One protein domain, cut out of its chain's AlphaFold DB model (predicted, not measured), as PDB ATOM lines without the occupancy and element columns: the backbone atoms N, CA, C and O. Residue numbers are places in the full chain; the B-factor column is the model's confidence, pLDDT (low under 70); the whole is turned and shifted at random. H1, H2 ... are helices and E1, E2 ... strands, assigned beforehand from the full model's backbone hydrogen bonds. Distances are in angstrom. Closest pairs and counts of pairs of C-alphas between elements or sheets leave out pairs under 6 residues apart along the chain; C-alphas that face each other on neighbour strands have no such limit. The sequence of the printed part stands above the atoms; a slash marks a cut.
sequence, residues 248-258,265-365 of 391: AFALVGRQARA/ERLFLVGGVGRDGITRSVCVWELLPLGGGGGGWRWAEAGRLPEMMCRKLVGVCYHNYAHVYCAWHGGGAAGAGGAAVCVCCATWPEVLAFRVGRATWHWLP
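AT A GLANCE: This is residues 248 to 258 and 265 to 365 of the 391 residues of the protein "F-box/kelch-repeat protein At5g43190" of Ananas comosus (UniProt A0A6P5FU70). Two strongly twisted four-stranded sheets form a sandwich, two sheets face to face, with the strands of one crossing those of the other at 37 degrees and H1 capping one end between them. At the other end the loops of residues 290 to 296 and 330 to 339 spread away from each other. Both sheets are antiparallel, in the orders E1, E2, E3, E4 and E5, E6, E7, E8, and the chain changes sheet between E4 and E5. The printed part has 112 residues, with one named helix and eight named strands in the order E1 E2 E3 E4 H1 E5 E6 E7 E8, class mostly strand. It is compact, with a radius of gyration of the C-alphas of 14.6 A and spans of 43 by 37 by 21 A.

IN THESE COORDINATES: In the first sheet, E1 is residues 248 to 255, beginning at C-alpha 248 (36.532, 44.167, 93.066), and E2 is 266 to 275, 28.2 A long. E3, 278 to 289, is 30.6 A long and bends by 68 degrees at residue 281; E4 is 297 to 304. H1, 307 to 317, is 15.0 A long. In the second sheet, E5 is 324 to 329, E6 340 to 345, E7 348 to 355, 20.2 A long, and E8 360 to 363, ending at C-alpha 363 (43.666, 62.545, 103.131).

HOW THE PARTS SIT: E2, E3 and E4 form a meander, each strand the antiparallel neighbour of the one before, as do E5, E6, E7 and E8. Within hydrogen-bond range are N 251 and O 270, 2.7 A, across the neighbours E1 and E2, N 273 and O 281, 2.7 A, across the hairpin of E2 and E3, and N 286 and O 300, 2.8 A, across the hairpin of E3 and E4. In the second sheet such pairs are N 327 and O 342, 2.8 A, N 343 and O 352, 2.7 A, and N 353 and O 362, 2.8 A. Between the sheets, the closest C-alphas of edge strands E1 and E5 are Leu 251 and Cys 326, 6.5 A apart. Those of edge strands E4 and E8 are Gly 303 and Thr 360, 7.1 A apart. H1 is on the first sheet at a height over the sheet of 8.3 A, over E3 and across it at 75 degrees on the local plane. It is also on the second, at a height of 10.0 A, over E6 and E7, slantwise to E7 at 34 degrees on the local plane. In H1 every O i to N i+4 pair is within hydrogen-bond range.

THE WHOLE: The C-alphas farthest apart, those of Gly 293 and Thr 347, are 46.6 A apart. Residues 259 to 264 are not printed; C-alphas 258 and 265 are 9.0 A apart across this cut. Of the links printed whole, none is long. Mean pLDDT of the printed part is 82.0, with residues 255 to 258, 291 to 294 and 331 to 337 under 70.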
ATOM      1  N   ALA A 248      37.394  43.457  94.007       71.81
ATOM      2  CA  ALA A 248      36.532  44.167  93.066       71.81
ATOM      3  C   ALA A 248      37.356  44.983  92.052       71.81
ATOM      4  O   ALA A 248      36.985  45.083  90.887       71.81
ATOM      5  N   PHE A 249      38.496  45.533  92.480       77.25
ATOM      6  CA  PHE A 249      39.505  46.135  91.604       77.25
ATOM      7  C   PHE A 249      40.897  45.996  92.227       77.25
ATOM      8  O   PHE A 249      41.026  45.821  93.441       77.25
ATOM      9  N   ALA A 250      41.937  46.095  91.401       81.50
ATOM     10  CA  ALA A 250      43.327  45.969  91.818       81.50
ATOM     11  C   ALA A 250      44.245  46.866  90.980       81.50
ATOM     12  O   ALA A 250      44.112  46.953  89.763       81.50
ATOM     13  N   LEU A 251      45.197  47.505  91.652       81.00
ATOM     14  CA  LEU A 251      46.185  48.426  91.107       81.00
ATOM     15  C   LEU A 251      47.550  48.042  91.682       81.00
ATOM     16  O   LEU A 251      47.709  47.951  92.897       81.00
ATOM     17  N   VAL A 252      48.540  47.800  90.826       79.06
ATOM     18  CA  VAL A 252      49.880  47.363  91.248       79.06
ATOM     19  C   VAL A 252      50.860  48.526  91.146       79.06
ATOM     20  O   VAL A 252      50.965  49.167  90.102       79.06
ATOM     21  N   GLY A 253      51.603  48.777  92.221       74.81
ATOM     22  CA  GLY A 253      52.711  49.723  92.275       74.81
ATOM     23  C   GLY A 253      54.038  49.003  92.500       74.81
ATOM     24  O   GLY A 253      54.121  48.058  93.284       74.81
ATOM     25  N   ARG A 254      55.100  49.459  91.829       72.44
ATOM     26  CA  ARG A 254      56.466  48.949  92.013       72.44
ATOM     27  C   ARG A 254      57.352  50.052  92.571       72.44
ATOM     28  O   ARG A 254      57.414  51.139  92.004       72.44
ATOM     29  N   GLN A 255      58.075  49.746  93.640       69.81
ATOM     30  CA  GLN A 255      59.114  50.604  94.188       69.81
ATOM     31  C   GLN A 255      60.487  50.010  93.862       69.81
ATOM     32  O   GLN A 255      60.830  48.919  94.321       69.81
ATOM     33  N   ALA A 256      61.300  50.757  93.116       58.41
ATOM     34  CA  ALA A 256      62.725  50.479  92.995       58.41
ATOM     35  C   ALA A 256      63.458  51.157  94.162       58.41
ATOM     36  O   ALA A 256      63.454  52.383  94.274       58.41
ATOM     37  N   ARG A 257      64.069  50.377  95.059       55.72
ATOM     38  CA  ARG A 257      64.942  50.919  96.106       55.72
ATOM     39  C   ARG A 257      66.342  51.105  95.520       55.72
ATOM     40  O   ARG A 257      67.044  50.126  95.289       55.72
ATOM     41  N   ALA A 258      66.746  52.349  95.277       43.88
ATOM     42  CA  ALA A 258      68.137  52.678  94.980       43.88
ATOM     43  C   ALA A 258      68.907  52.761  96.309       43.88
ATOM     44  O   ALA A 258      68.759  53.720  97.059       43.88
ATOM     45  N   GLU A 265      63.534  45.282  95.402       70.19
ATOM     46  CA  GLU A 265      62.299  45.778  94.798       70.19
ATOM     47  C   GLU A 265      61.114  45.402  95.685       70.19
ATOM     48  O   GLU A 265      60.967  44.244  96.075       70.19
ATOM     49  N   ARG A 266      60.264  46.381  96.001       80.06
ATOM     50  CA  ARG A 266      59.014  46.138  96.724       80.06
ATOM     51  C   ARG A 266      57.849  46.267  95.766       80.06
ATOM     52  O   ARG A 266      57.796  47.202  94.960       80.06
ATOM     53  N   LEU A 267      56.926  45.321  95.855       86.75
ATOM     54  CA  LEU A 267      55.697  45.326  95.079       86.75
ATOM     55  C   LEU A 267      54.532  45.557  96.035       86.75
ATOM     56  O   LEU A 267      54.377  44.830  97.016       86.75
ATOM     57  N   PHE A 268      53.722  46.561  95.728       88.56
ATOM     58  CA  PHE A 268      52.500  46.860  96.455       88.56
ATOM     59  C   PHE A 268      51.300  46.643  95.544       88.56
ATOM     60  O   PHE A 268      51.330  46.963  94.356       88.56
ATOM     61  N   LEU A 269      50.229  46.120  96.115       91.50
ATOM     62  CA  LEU A 269      48.927  45.985  95.488       91.50
ATOM     63  C   LEU A 269      47.950  46.841  96.283       91.50
ATOM     64  O   LEU A 269      47.867  46.705  97.494       91.50
ATOM     65  N   VAL A 270      47.201  47.708  95.618       92.31
ATOM     66  CA  VAL A 270      46.078  48.439  96.208       92.31
ATOM     67  C   VAL A 270      44.812  47.946  95.548       92.31
ATOM     68  O   VAL A 270      44.756  47.852  94.327       92.31
ATOM     69  N   GLY A 271      43.784  47.636  96.319       91.19
ATOM     70  CA  GLY A 271      42.573  47.081  95.737       91.19
ATOM     71  C   GLY A 271      41.364  47.193  96.635       91.19
ATOM     72  O   GLY A 271      41.469  47.238  97.863       91.19
ATOM     73  N   GLY A 272      40.205  47.248  95.992       91.19
ATOM     74  CA  GLY A 272      38.918  47.157  96.653       91.19
ATOM     75  C   GLY A 272      38.576  45.702  96.937       91.19
ATOM     76  O   GLY A 272      38.603  44.888  96.022       91.19
ATOM     77  N   VAL A 273      38.233  45.368  98.177       92.19
ATOM     78  CA  VAL A 273      37.660  44.075  98.567       92.19
ATOM     79  C   VAL A 273      36.146  44.219  98.651       92.19
ATOM     80  O   VAL A 273      35.629  45.137  99.299       92.19
ATOM     81  N   GLY A 274      35.429  43.316  97.995       89.69
ATOM     82  CA  GLY A 274      33.999  43.436  97.766       89.69
ATOM     83  C   GLY A 274      33.332  42.138  97.321       89.69
ATOM     84  O   GLY A 274      33.952  41.078  97.278       89.69
ATOM     85  N   ARG A 275      32.042  42.235  96.997       86.62
ATOM     86  CA  ARG A 275      31.248  41.167  96.368       86.62
ATOM     87  C   ARG A 275      30.444  41.774  95.225       86.62
ATOM     88  O   ARG A 275      30.117  42.956  95.286       86.62
ATOM     89  N   ASP A 276      30.189  40.983  94.188       85.38
ATOM     90  CA  ASP A 276      29.333  41.374  93.057       85.38
ATOM     91  C   ASP A 276      29.789  42.669  92.352       85.38
ATOM     92  O   ASP A 276      28.985  43.481  91.909       85.38
ATOM     93  N   GLY A 277      31.107  42.905  92.299       79.31
ATOM     94  CA  GLY A 277      31.700  44.115  91.711       79.31
ATOM     95  C   GLY A 277      31.596  45.378  92.579       79.31
ATOM     96  O   GLY A 277      32.091  46.434  92.185       79.31
ATOM     97  N   ILE A 278      31.006  45.290  93.775       83.62
ATOM     98  CA  ILE A 278      30.858  46.414  94.703       83.62
ATOM     99  C   ILE A 278      31.947  46.346  95.772       83.62
ATOM    100  O   ILE A 278      31.974  45.435  96.604       83.62
ATOM    101  N   THR A 279      32.827  47.347  95.782       89.69
ATOM    102  CA  THR A 279      33.864  47.501  96.808       89.69
ATOM    103  C   THR A 279      33.239  47.876  98.151       89.69
ATOM    104  O   THR A 279      32.500  48.851  98.237       89.69
ATOM    105  N   ARG A 280      33.569  47.133  99.214       90.62
ATOM    106  CA  ARG A 280      33.148  47.426 100.601       90.62
ATOM    107  C   ARG A 280      34.294  47.881 101.499       90.62
ATOM    108  O   ARG A 280      34.061  48.485 102.537       90.62
ATOM    109  N   SER A 281      35.529  47.569 101.122       93.25
ATOM    110  CA  SER A 281      36.734  48.023 101.817       93.25
ATOM    111  C   SER A 281      37.871  48.198 100.818       93.25
ATOM    112  O   SER A 281      37.864  47.551  99.778       93.25
ATOM    113  N   VAL A 282      38.853  49.045 101.112       93.25
ATOM    114  CA  VAL A 282      40.068  49.184 100.296       93.25
ATOM    115  C   VAL A 282      41.265  48.802 101.146       93.25
ATOM    116  O   VAL A 282      41.351  49.216 102.300       93.25
ATOM    117  N   CYS A 283      42.174  48.005 100.593       94.94
ATOM    118  CA  CYS A 283      43.376  47.572 101.298       94.94
ATOM    119  C   CYS A 283      44.615  47.735 100.422       94.94
ATOM    120  O   CYS A 283      44.537  47.794  99.192       94.94
ATOM    121  N   VAL A 284      45.757  47.797 101.094       94.31
ATOM    122  CA  VAL A 284      47.087  47.736 100.501       94.31
ATOM    123  C   VAL A 284      47.729  46.433 100.956       94.31
ATOM    124  O   VAL A 284      47.741  46.133 102.150       94.31
ATOM    125  N   TRP A 285      48.282  45.676 100.018       94.38
ATOM    126  CA  TRP A 285      49.074  44.479 100.266       94.38
ATOM    127  C   TRP A 285      50.511  44.696  99.802       94.38
ATOM    128  O   TRP A 285      50.748  45.295  98.755       94.38
ATOM    129  N   GLU A 286      51.466  44.186 100.566       92.19
ATOM    130  CA  GLU A 286      52.881  44.121 100.206       92.19
ATOM    131  C   GLU A 286      53.229  42.683  99.812       92.19
ATOM    132  O   GLU A 286      52.792  41.721 100.453       92.19
ATOM    133  N   LEU A 287      53.999  42.525  98.735       90.06
ATOM    134  CA  LEU A 287      54.532  41.228  98.343       90.06
ATOM    135  C   LEU A 287      55.786  40.933  99.168       90.06
ATOM    136  O   LEU A 287      56.821  41.577  98.992       90.06
ATOM    137  N   LEU A 288      55.695  39.942 100.048       87.88
ATOM    138  CA  LEU A 288      56.793  39.511 100.905       87.88
ATOM    139  C   LEU A 288      57.358  38.168 100.422       87.88
ATOM    140  O   LEU A 288      56.587  37.302  99.991       87.88
ATOM    141  N   PRO A 289      58.680  37.952 100.518       85.00
ATOM    142  CA  PRO A 289      59.253  36.628 100.315       85.00
ATOM    143  C   PRO A 289      58.769  35.677 101.423       85.00
ATOM    144  O   PRO A 289      58.641  36.077 102.585       85.00
ATOM    145  N   LEU A 290      58.497  34.414 101.086       81.94
ATOM    146  CA  LEU A 290      58.349  33.372 102.100       81.94
ATOM    147  C   LEU A 290      59.735  33.076 102.682       81.94
ATOM    148  O   LEU A 290      60.648  32.663 101.970       81.94
ATOM    149  N   GLY A 291      59.901  33.327 103.979       62.91
ATOM    150  CA  GLY A 291      61.123  32.984 104.694       62.91
ATOM    151  C   GLY A 291      61.243  31.470 104.826       62.91
ATOM    152  O   GLY A 291      60.523  30.870 105.616       62.91
ATOM    153  N   GLY A 292      62.137  30.872 104.041       58.88
ATOM    154  CA  GLY A 292      62.509  29.463 104.137       58.88
ATOM    155  C   GLY A 292      62.735  28.849 102.764       58.88
ATOM    156  O   GLY A 292      61.756  28.575 102.090       58.88
ATOM    157  N   GLY A 293      64.006  28.639 102.388       57.47
ATOM    158  CA  GLY A 293      64.546  27.742 101.339       57.47
ATOM    159  C   GLY A 293      63.883  27.679  99.949       57.47
ATOM    160  O   GLY A 293      64.564  27.813  98.938       57.47
ATOM    161  N   GLY A 294      62.574  27.458  99.872       58.00
ATOM    162  CA  GLY A 294      61.773  27.514  98.658       58.00
ATOM    163  C   GLY A 294      61.414  28.955  98.310       58.00
ATOM    164  O   GLY A 294      60.670  29.607  99.035       58.00
ATOM    165  N   GLY A 295      61.937  29.452  97.186       70.06
ATOM    166  CA  GLY A 295      61.741  30.815  96.674       70.06
ATOM    167  C   GLY A 295      60.296  31.154  96.281       70.06
ATOM    168  O   GLY A 295      59.998  31.350  95.100       70.06
ATOM    169  N   GLY A 296      59.406  31.222  97.269       80.38
ATOM    170  CA  GLY A 296      58.009  31.616  97.147       80.38
ATOM    171  C   GLY A 296      57.763  33.052  97.603       80.38
ATOM    172  O   GLY A 296      58.549  33.643  98.344       80.38
ATOM    173  N   TRP A 297      56.630  33.606  97.184       86.38
ATOM    174  CA  TRP A 297      56.181  34.946  97.560       86.38
ATOM    175  C   TRP A 297      54.758  34.874  98.103       86.38
ATOM    176  O   TRP A 297      53.983  34.013  97.692       86.38
ATOM    177  N   ARG A 298      54.399  35.772  99.022       89.06
ATOM    178  CA  ARG A 298      53.035  35.893  99.550       89.06
ATOM    179  C   ARG A 298      52.603  37.346  99.636       89.06
ATOM    180  O   ARG A 298      53.403  38.221  99.956       89.06
ATOM    181  N   TRP A 299      51.320  37.585  99.401       91.56
ATOM    182  CA  TRP A 299      50.698  38.871  99.693       91.56
ATOM    183  C   TRP A 299      50.397  38.965 101.188       91.56
ATOM    184  O   TRP A 299      49.715  38.100 101.736       91.56
ATOM    185  N   ALA A 300      50.891  40.014 101.840       92.69
ATOM    186  CA  ALA A 300      50.558  40.354 103.217       92.69
ATOM    187  C   ALA A 300      49.826  41.697 103.244       92.69
ATOM    188  O   ALA A 300      50.240  42.637 102.570       92.69
ATOM    189  N   GLU A 301      48.723  41.792 103.986       94.12
ATOM    190  CA  GLU A 301      47.994  43.055 104.140       94.12
ATOM    191  C   GLU A 301      48.867  44.045 104.918       94.12
ATOM    192  O   GLU A 301      49.207  43.811 106.074       94.12
ATOM    193  N   ALA A 302      49.257  45.133 104.258       92.06
ATOM    194  CA  ALA A 302      50.064  46.197 104.839       92.06
ATOM    195  C   ALA A 302      49.191  47.242 105.541       92.06
ATOM    196  O   ALA A 302      49.633  47.879 106.492       92.06
ATOM    197  N   GLY A 303      47.952  47.439 105.082       94.06
ATOM    198  CA  GLY A 303      47.017  48.335 105.749       94.06
ATOM    199  C   GLY A 303      45.650  48.407 105.086       94.06
ATOM    200  O   GLY A 303      45.516  48.347 103.862       94.06
ATOM    201  N   ARG A 304      44.627  48.602 105.917       95.50
ATOM    202  CA  ARG A 304      43.226  48.742 105.512       95.50
ATOM    203  C   ARG A 304      42.770  50.185 105.632       95.50
ATOM    204  O   ARG A 304      43.074  50.849 106.619       95.50
ATOM    205  N   LEU A 305      42.046  50.666 104.628       96.00
ATOM    206  CA  LEU A 305      41.467  52.001 104.640       96.00
ATOM    207  C   LEU A 305      40.387  52.082 105.733       96.00
ATOM    208  O   LEU A 305      39.456  51.271 105.693       96.00
ATOM    209  N   PRO A 306      40.461  53.040 106.681       96.81
ATOM    210  CA  PRO A 306      39.439  53.204 107.708       96.81
ATOM    211  C   PRO A 306      38.044  53.388 107.113       96.81
ATOM    212  O   PRO A 306      37.875  54.053 106.087       96.81
ATOM    213  N   GLU A 307      37.038  52.824 107.778       94.62
ATOM    214  CA  GLU A 307      35.685  52.676 107.232       94.62
ATOM    215  C   GLU A 307      35.083  54.002 106.748       94.62
ATOM    216  O   GLU A 307      34.562  54.076 105.635       94.62
ATOM    217  N   MET A 308      35.234  55.079 107.521       93.00
ATOM    218  CA  MET A 308      34.714  56.402 107.157       93.00
ATOM    219  C   MET A 308      35.374  56.977 105.898       93.00
ATOM    220  O   MET A 308      34.702  57.575 105.057       93.00
ATOM    221  N   MET A 309      36.680  56.755 105.720       94.25
ATOM    222  CA  MET A 309      37.394  57.167 104.507       94.25
ATOM    223  C   MET A 309      36.994  56.295 103.314       94.25
ATOM    224  O   MET A 309      36.842  56.796 102.200       94.25
ATOM    225  N   CYS A 310      36.783  54.998 103.549       93.31
ATOM    226  CA  CYS A 310      36.352  54.069 102.518       93.31
ATOM    227  C   CYS A 310      34.948  54.395 102.006       93.31
ATOM    228  O   CYS A 310      34.766  54.467 100.795       93.31
ATOM    229  N   ARG A 311      33.987  54.681 102.894       91.81
ATOM    230  CA  ARG A 311      32.637  55.117 102.502       91.81
ATOM    231  C   ARG A 311      32.685  56.367 101.624       91.81
ATOM    232  O   ARG A 311      32.005  56.405 100.605       91.81
ATOM    233  N   LYS A 312      33.539  57.342 101.967       91.69
ATOM    234  CA  LYS A 312      33.761  58.536 101.139       91.69
ATOM    235  C   LYS A 312      34.301  58.162  99.757       91.69
ATOM    236  O   LYS A 312      33.704  58.535  98.759       91.69
ATOM    237  N   LEU A 313      35.377  57.381  99.680       88.62
ATOM    238  CA  LEU A 313      35.971  56.971  98.400       88.62
ATOM    239  C   LEU A 313      34.997  56.157  97.528       88.62
ATOM    240  O   LEU A 313      34.877  56.414  96.332       88.62
ATOM    241  N   VAL A 314      34.304  55.181  98.115       88.94
ATOM    242  CA  VAL A 314      33.362  54.306  97.402       88.94
ATOM    243  C   VAL A 314      32.136  55.084  96.945       88.94
ATOM    244  O   VAL A 314      31.719  54.889  95.812       88.94
ATOM    245  N   GLY A 315      31.601  55.999  97.761       87.62
ATOM    246  CA  GLY A 315      30.474  56.848  97.361       87.62
ATOM    247  C   GLY A 315      30.783  57.712  96.136       87.62
ATOM    248  O   GLY A 315      29.908  57.974  95.323       87.62
ATOM    249  N   VAL A 316      32.048  58.087  95.966       84.06
ATOM    250  CA  VAL A 316      32.532  58.891  94.839       84.06
ATOM    251  C   VAL A 316      32.815  58.062  93.598       84.06
ATOM    252  O   VAL A 316      32.528  58.480  92.480       84.06
ATOM    253  N   CYS A 317      33.439  56.904  93.791       81.94
ATOM    254  CA  CYS A 317      33.886  56.042  92.703       81.94
ATOM    255  C   CYS A 317      32.839  54.979  92.347       81.94
ATOM    256  O   CYS A 317      33.149  54.047  91.602       81.94
ATOM    257  N   TYR A 318      31.622  55.080  92.890       75.00
ATOM    258  CA  TYR A 318      30.534  54.143  92.639       75.00
ATOM    259  C   TYR A 318      30.239  54.107  91.132       75.00
ATOM    260  O   TYR A 318      30.120  55.146  90.490       75.00
ATOM    261  N   HIS A 319      30.222  52.906  90.548       74.75
ATOM    262  CA  HIS A 319      30.193  52.645  89.097       74.75
ATOM    263  C   HIS A 319      31.401  53.111  88.271       74.75
ATOM    264  O   HIS A 319      31.422  52.862  87.068       74.75
ATOM    265  N   ASN A 320      32.428  53.717  88.878       80.00
ATOM    266  CA  ASN A 320      33.532  54.312  88.131       80.00
ATOM    267  C   ASN A 320      34.936  53.962  88.643       80.00
ATOM    268  O   ASN A 320      35.861  54.774  88.591       80.00
ATOM    269  N   TYR A 321      35.132  52.719  89.090       81.94
ATOM    270  CA  TYR A 321      36.452  52.228  89.513       81.94
ATOM    271  C   TYR A 321      37.511  52.291  88.399       81.94
ATOM    272  O   TYR A 321      38.697  52.355  88.701       81.94
ATOM    273  N   ALA A 322      37.100  52.341  87.125       81.12
ATOM    274  CA  ALA A 322      38.001  52.516  85.981       81.12
ATOM    275  C   ALA A 322      38.767  53.853  86.003       81.12
ATOM    276  O   ALA A 322      39.809  53.979  85.367       81.12
ATOM    277  N   HIS A 323      38.262  54.842  86.743       83.69
ATOM    278  CA  HIS A 323      38.882  56.155  86.896       83.69
ATOM    279  C   HIS A 323      39.755  56.259  88.149       83.69
ATOM    280  O   HIS A 323      40.389  57.298  88.360       83.69
ATOM    281  N   VAL A 324      39.793  55.208  88.974       86.56
ATOM    282  CA  VAL A 324      40.680  55.124  90.131       86.56
ATOM    283  C   VAL A 324      42.051  54.667  89.656       86.56
ATOM    284  O   VAL A 324      42.187  53.649  88.980       86.56
ATOM    285  N   TYR A 325      43.082  55.410  90.030       84.88
ATOM    286  CA  TYR A 325      44.463  55.089  89.707       84.88
ATOM    287  C   TYR A 325      45.354  55.313  90.928       84.88
ATOM    288  O   TYR A 325      45.022  56.075  91.839       84.88
ATOM    289  N   CYS A 326      46.499  54.632  90.942       84.56
ATOM    290  CA  CYS A 326      47.486  54.761  92.003       84.56
ATOM    291  C   CYS A 326      48.766  55.390  91.461       84.56
ATOM    292  O   CYS A 326      49.268  54.991  90.411       84.56
ATOM    293  N   ALA A 327      49.323  56.332  92.213       82.81
ATOM    294  CA  ALA A 327      50.639  56.896  91.978       82.81
ATOM    295  C   ALA A 327      51.544  56.593  93.172       82.81
ATOM    296  O   ALA A 327      51.132  56.684  94.329       82.81
ATOM    297  N   TRP A 328      52.791  56.230  92.896       82.31
ATOM    298  CA  TRP A 328      53.799  56.088  93.935       82.31
ATOM    299  C   TRP A 328      54.486  57.430  94.172       82.31
ATOM    300  O   TRP A 328      54.991  58.037  93.228       82.31
ATOM    301  N   HIS A 329      54.556  57.863  95.427       78.94
ATOM    302  CA  HIS A 329      55.321  59.032  95.833       78.94
ATOM    303  C   HIS A 329      56.443  58.599  96.779       78.94
ATOM    304  O   HIS A 329      56.227  58.320  97.960       78.94
ATOM    305  N   GLY A 330      57.662  58.508  96.247       71.06
ATOM    306  CA  GLY A 330      58.864  58.227  97.028       71.06
ATOM    307  C   GLY A 330      59.631  59.513  97.297       71.06
ATOM    308  O   GLY A 330      60.107  60.133  96.352       71.06
ATOM    309  N   GLY A 331      59.775  59.898  98.566       55.94
ATOM    310  CA  GLY A 331      60.724  60.940  98.945       55.94
ATOM    311  C   GLY A 331      62.149  60.461  98.679       55.94
ATOM    312  O   GLY A 331      62.551  59.403  99.171       55.94
ATOM    313  N   GLY A 332      62.902  61.219  97.879       47.44
ATOM    314  CA  GLY A 332      64.356  61.087  97.826       47.44
ATOM    315  C   GLY A 332      64.949  61.256  99.225       47.44
ATOM    316  O   GLY A 332      64.347  61.894 100.093       47.44
ATOM    317  N   ALA A 333      66.108  60.636  99.451       43.25
ATOM    318  CA  ALA A 333      66.850  60.745 100.701       43.25
ATOM    319  C   ALA A 333      66.896  62.214 101.172       43.25
ATOM    320  O   ALA A 333      67.255  63.084 100.388       43.25
ATOM    321  N   ALA A 334      66.529  62.455 102.435       41.50
ATOM    322  CA  ALA A 334      66.563  63.746 103.144       41.50
ATOM    323  C   ALA A 334      65.303  64.645 103.158       41.50
ATOM    324  O   ALA A 334      65.390  65.784 103.606       41.50
ATOM    325  N   GLY A 335      64.112  64.153 102.799       42.75
ATOM    326  CA  GLY A 335      62.848  64.847 103.098       42.75
ATOM    327  C   GLY A 335      61.952  64.029 104.027       42.75
ATOM    328  O   GLY A 335      61.671  62.875 103.732       42.75
ATOM    329  N   ALA A 336      61.446  64.618 105.115       50.78
ATOM    330  CA  ALA A 336      60.591  63.992 106.143       50.78
ATOM    331  C   ALA A 336      59.289  63.306 105.638       50.78
ATOM    332  O   ALA A 336      58.534  62.724 106.422       50.78
ATOM    333  N   GLY A 337      59.010  63.351 104.333       57.28
ATOM    334  CA  GLY A 337      57.939  62.619 103.668       57.28
ATOM    335  C   GLY A 337      58.402  61.232 103.231       57.28
ATOM    336  O   GLY A 337      58.922  61.060 102.131       57.28
ATOM    337  N   GLY A 338      58.196  60.230 104.089       71.62
ATOM    338  CA  GLY A 338      58.430  58.828 103.736       71.62
ATOM    339  C   GLY A 338      57.620  58.372 102.512       71.62
ATOM    340  O   GLY A 338      56.669  59.025 102.086       71.62
ATOM    341  N   ALA A 339      57.995  57.214 101.963       81.94
ATOM    342  CA  ALA A 339      57.294  56.573 100.853       81.94
ATOM    343  C   ALA A 339      55.778  56.464 101.095       81.94
ATOM    344  O   ALA A 339      55.337  56.003 102.155       81.94
ATOM    345  N   ALA A 340      54.993  56.856 100.093       87.12
ATOM    346  CA  ALA A 340      53.544  56.803 100.135       87.12
ATOM    347  C   ALA A 340      52.945  56.295  98.818       87.12
ATOM    348  O   ALA A 340      53.460  56.557  97.730       87.12
ATOM    349  N   VAL A 341      51.819  55.590  98.933       89.00
ATOM    350  CA  VAL A 341      50.963  55.214  97.806       89.00
ATOM    351  C   VAL A 341      49.782  56.173  97.768       89.00
ATOM    352  O   VAL A 341      49.009  56.228  98.721       89.00
ATOM    353  N   CYS A 342      49.638  56.924  96.686       89.75
ATOM    354  CA  CYS A 342      48.532  57.851  96.481       89.75
ATOM    355  C   CYS A 342      47.455  57.185  95.625       89.75
ATOM    356  O   CYS A 342      47.742  56.746  94.515       89.75
ATOM    357  N   VAL A 343      46.229  57.124  96.132       90.06
ATOM    358  CA  VAL A 343      45.025  56.695  95.424       90.06
ATOM    359  C   VAL A 343      44.261  57.944  95.008       90.06
ATOM    360  O   VAL A 343      43.901  58.779  95.842       90.06
ATOM    361  N   CYS A 344      44.011  58.055  93.714       87.38
ATOM    362  CA  CYS A 344      43.367  59.201  93.100       87.38
ATOM    363  C   CYS A 344      42.213  58.728  92.218       87.38
ATOM    364  O   CYS A 344      42.245  57.618  91.687       87.38
ATOM    365  N   CYS A 345      41.208  59.578  92.021       85.75
ATOM    366  CA  CYS A 345      40.118  59.314  91.090       85.75
ATOM    367  C   CYS A 345      39.994  60.470  90.101       85.75
ATOM    368  O   CYS A 345      40.046  61.632  90.486       85.75
ATOM    369  N   ALA A 346      39.815  60.160  88.818       80.00
ATOM    370  CA  ALA A 346      39.805  61.169  87.764       80.00
ATOM    371  C   ALA A 346      38.693  62.213  87.854       80.00
ATOM    372  O   ALA A 346      38.791  63.303  87.284       80.00
ATOM    373  N   THR A 347      37.627  61.856  88.554       78.25
ATOM    374  CA  THR A 347      36.450  62.687  88.757       78.25
ATOM    375  C   THR A 347      36.430  63.332  90.141       78.25
ATOM    376  O   THR A 347      35.464  64.020  90.455       78.25
ATOM    377  N   TRP A 348      37.475  63.146  90.960       80.38
ATOM    378  CA  TRP A 348      37.512  63.601  92.348       80.38
ATOM    379  C   TRP A 348      38.814  64.342  92.693       80.38
ATOM    380  O   TRP A 348      39.898  63.844  92.396       80.38
ATOM    381  N   PRO A 349      38.738  65.512  93.352       76.44
ATOM    382  CA  PRO A 349      39.912  66.355  93.576       76.44
ATOM    383  C   PRO A 349      40.774  65.928  94.769       76.44
ATOM    384  O   PRO A 349      41.956  66.262  94.817       76.44
ATOM    385  N   GLU A 350      40.211  65.228  95.757       86.25
ATOM    386  CA  GLU A 350      40.967  64.856  96.956       86.25
ATOM    387  C   GLU A 350      41.778  63.578  96.731       86.25
ATOM    388  O   GLU A 350      41.297  62.597  96.161       86.25
ATOM    389  N   VAL A 351      43.011  63.579  97.228       89.44
ATOM    390  CA  VAL A 351      43.931  62.451  97.091       89.44
ATOM    391  C   VAL A 351      44.052  61.732  98.421       89.44
ATOM    392  O   VAL A 351      44.259  62.349  99.467       89.44
ATOM    393  N   LEU A 352      43.960  60.410  98.373       92.31
ATOM    394  CA  LEU A 352      44.123  59.551  99.531       92.31
ATOM    395  C   LEU A 352      45.542  58.975  99.527       92.31
ATOM    396  O   LEU A 352      45.951  58.359  98.552       92.31
ATOM    397  N   ALA A 353      46.300  59.144 100.603       92.25
ATOM    398  CA  ALA A 353      47.680  58.681 100.698       92.25
ATOM    399  C   ALA A 353      47.853  57.631 101.798       92.25
ATOM    400  O   ALA A 353      47.562  57.872 102.969       92.25
ATOM    401  N   PHE A 354      48.398  56.476 101.432       92.81
ATOM    402  CA  PHE A 354      48.873  55.459 102.359       92.81
ATOM    403  C   PHE A 354      50.368  55.649 102.607       92.81
ATOM    404  O   PHE A 354      51.187  55.415 101.718       92.81
ATOM    405  N   ARG A 355      50.744  56.072 103.815       91.06
ATOM    406  CA  ARG A 355      52.152  56.197 104.217       91.06
ATOM    407  C   ARG A 355      52.696  54.830 104.609       91.06
ATOM    408  O   ARG A 355      52.344  54.313 105.667       91.06
ATOM    409  N   VAL A 356      53.612  54.299 103.802       86.69
ATOM    410  CA  VAL A 356      54.153  52.938 103.949       86.69
ATOM    411  C   VAL A 356      54.908  52.773 105.266       86.69
ATOM    412  O   VAL A 356      54.701  51.794 105.969       86.69
ATOM    413  N   GLY A 357      55.723  53.759 105.660       83.44
ATOM    414  CA  GLY A 357      56.546  53.658 106.875       83.44
ATOM    415  C   GLY A 357      55.762  53.583 108.191       83.44
ATOM    416  O   GLY A 357      56.302  53.104 109.179       83.44
ATOM    417  N   ARG A 358      54.505  54.051 108.216       86.94
ATOM    418  CA  ARG A 358      53.636  54.002 109.408       86.94
ATOM    419  C   ARG A 358      52.407  53.112 109.222       86.94
ATOM    420  O   ARG A 358      51.631  52.980 110.154       86.94
ATOM    421  N   ALA A 359      52.209  52.554 108.027       91.19
ATOM    422  CA  ALA A 359      50.991  51.841 107.649       91.19
ATOM    423  C   ALA A 359      49.692  52.632 107.928       91.19
ATOM    424  O   ALA A 359      48.669  52.077 108.321       91.19
ATOM    425  N   THR A 360      49.720  53.951 107.715       93.31
ATOM    426  CA  THR A 360      48.585  54.844 108.018       93.31
ATOM    427  C   THR A 360      48.024  55.506 106.770       93.31
ATOM    428  O   THR A 360      48.788  55.949 105.907       93.31
ATOM    429  N   TRP A 361      46.703  55.660 106.738       94.81
ATOM    430  CA  TRP A 361      45.972  56.386 105.703       94.81
ATOM    431  C   TRP A 361      45.725  57.837 106.093       94.81
ATOM    432  O   TRP A 361      45.355  58.121 107.229       94.81
ATOM    433  N   HIS A 362      45.894  58.737 105.128       93.38
ATOM    434  CA  HIS A 362      45.676  60.171 105.288       93.38
ATOM    435  C   HIS A 362      45.003  60.735 104.043       93.38
ATOM    436  O   HIS A 362      45.375  60.378 102.926       93.38
ATOM    437  N   TRP A 363      44.061  61.655 104.220       92.31
ATOM    438  CA  TRP A 363      43.666  62.545 103.131       92.31
ATOM    439  C   TRP A 363      44.745  63.606 102.970       92.31
ATOM    440  O   TRP A 363      45.155  64.230 103.951       92.31
ATOM    441  N   LEU A 364      45.235  63.794 101.747       87.75
ATOM    442  CA  LEU A 364      46.126  64.909 101.469       87.75
ATOM    443  C   LEU A 364      45.318  66.211 101.500       87.75
ATOM    444  O   LEU A 364      44.165  66.223 101.052       87.75
ATOM    445  N   PRO A 365      45.897  67.305 102.026       77.94
ATOM    446  CA  PRO A 365      45.244  68.601 101.982       77.94
ATOM    447  C   PRO A 365      44.956  68.977 100.529       77.94
ATOM    448  O   PRO A 365      45.713  68.623  99.618       77.94
TER     449      PRO A 365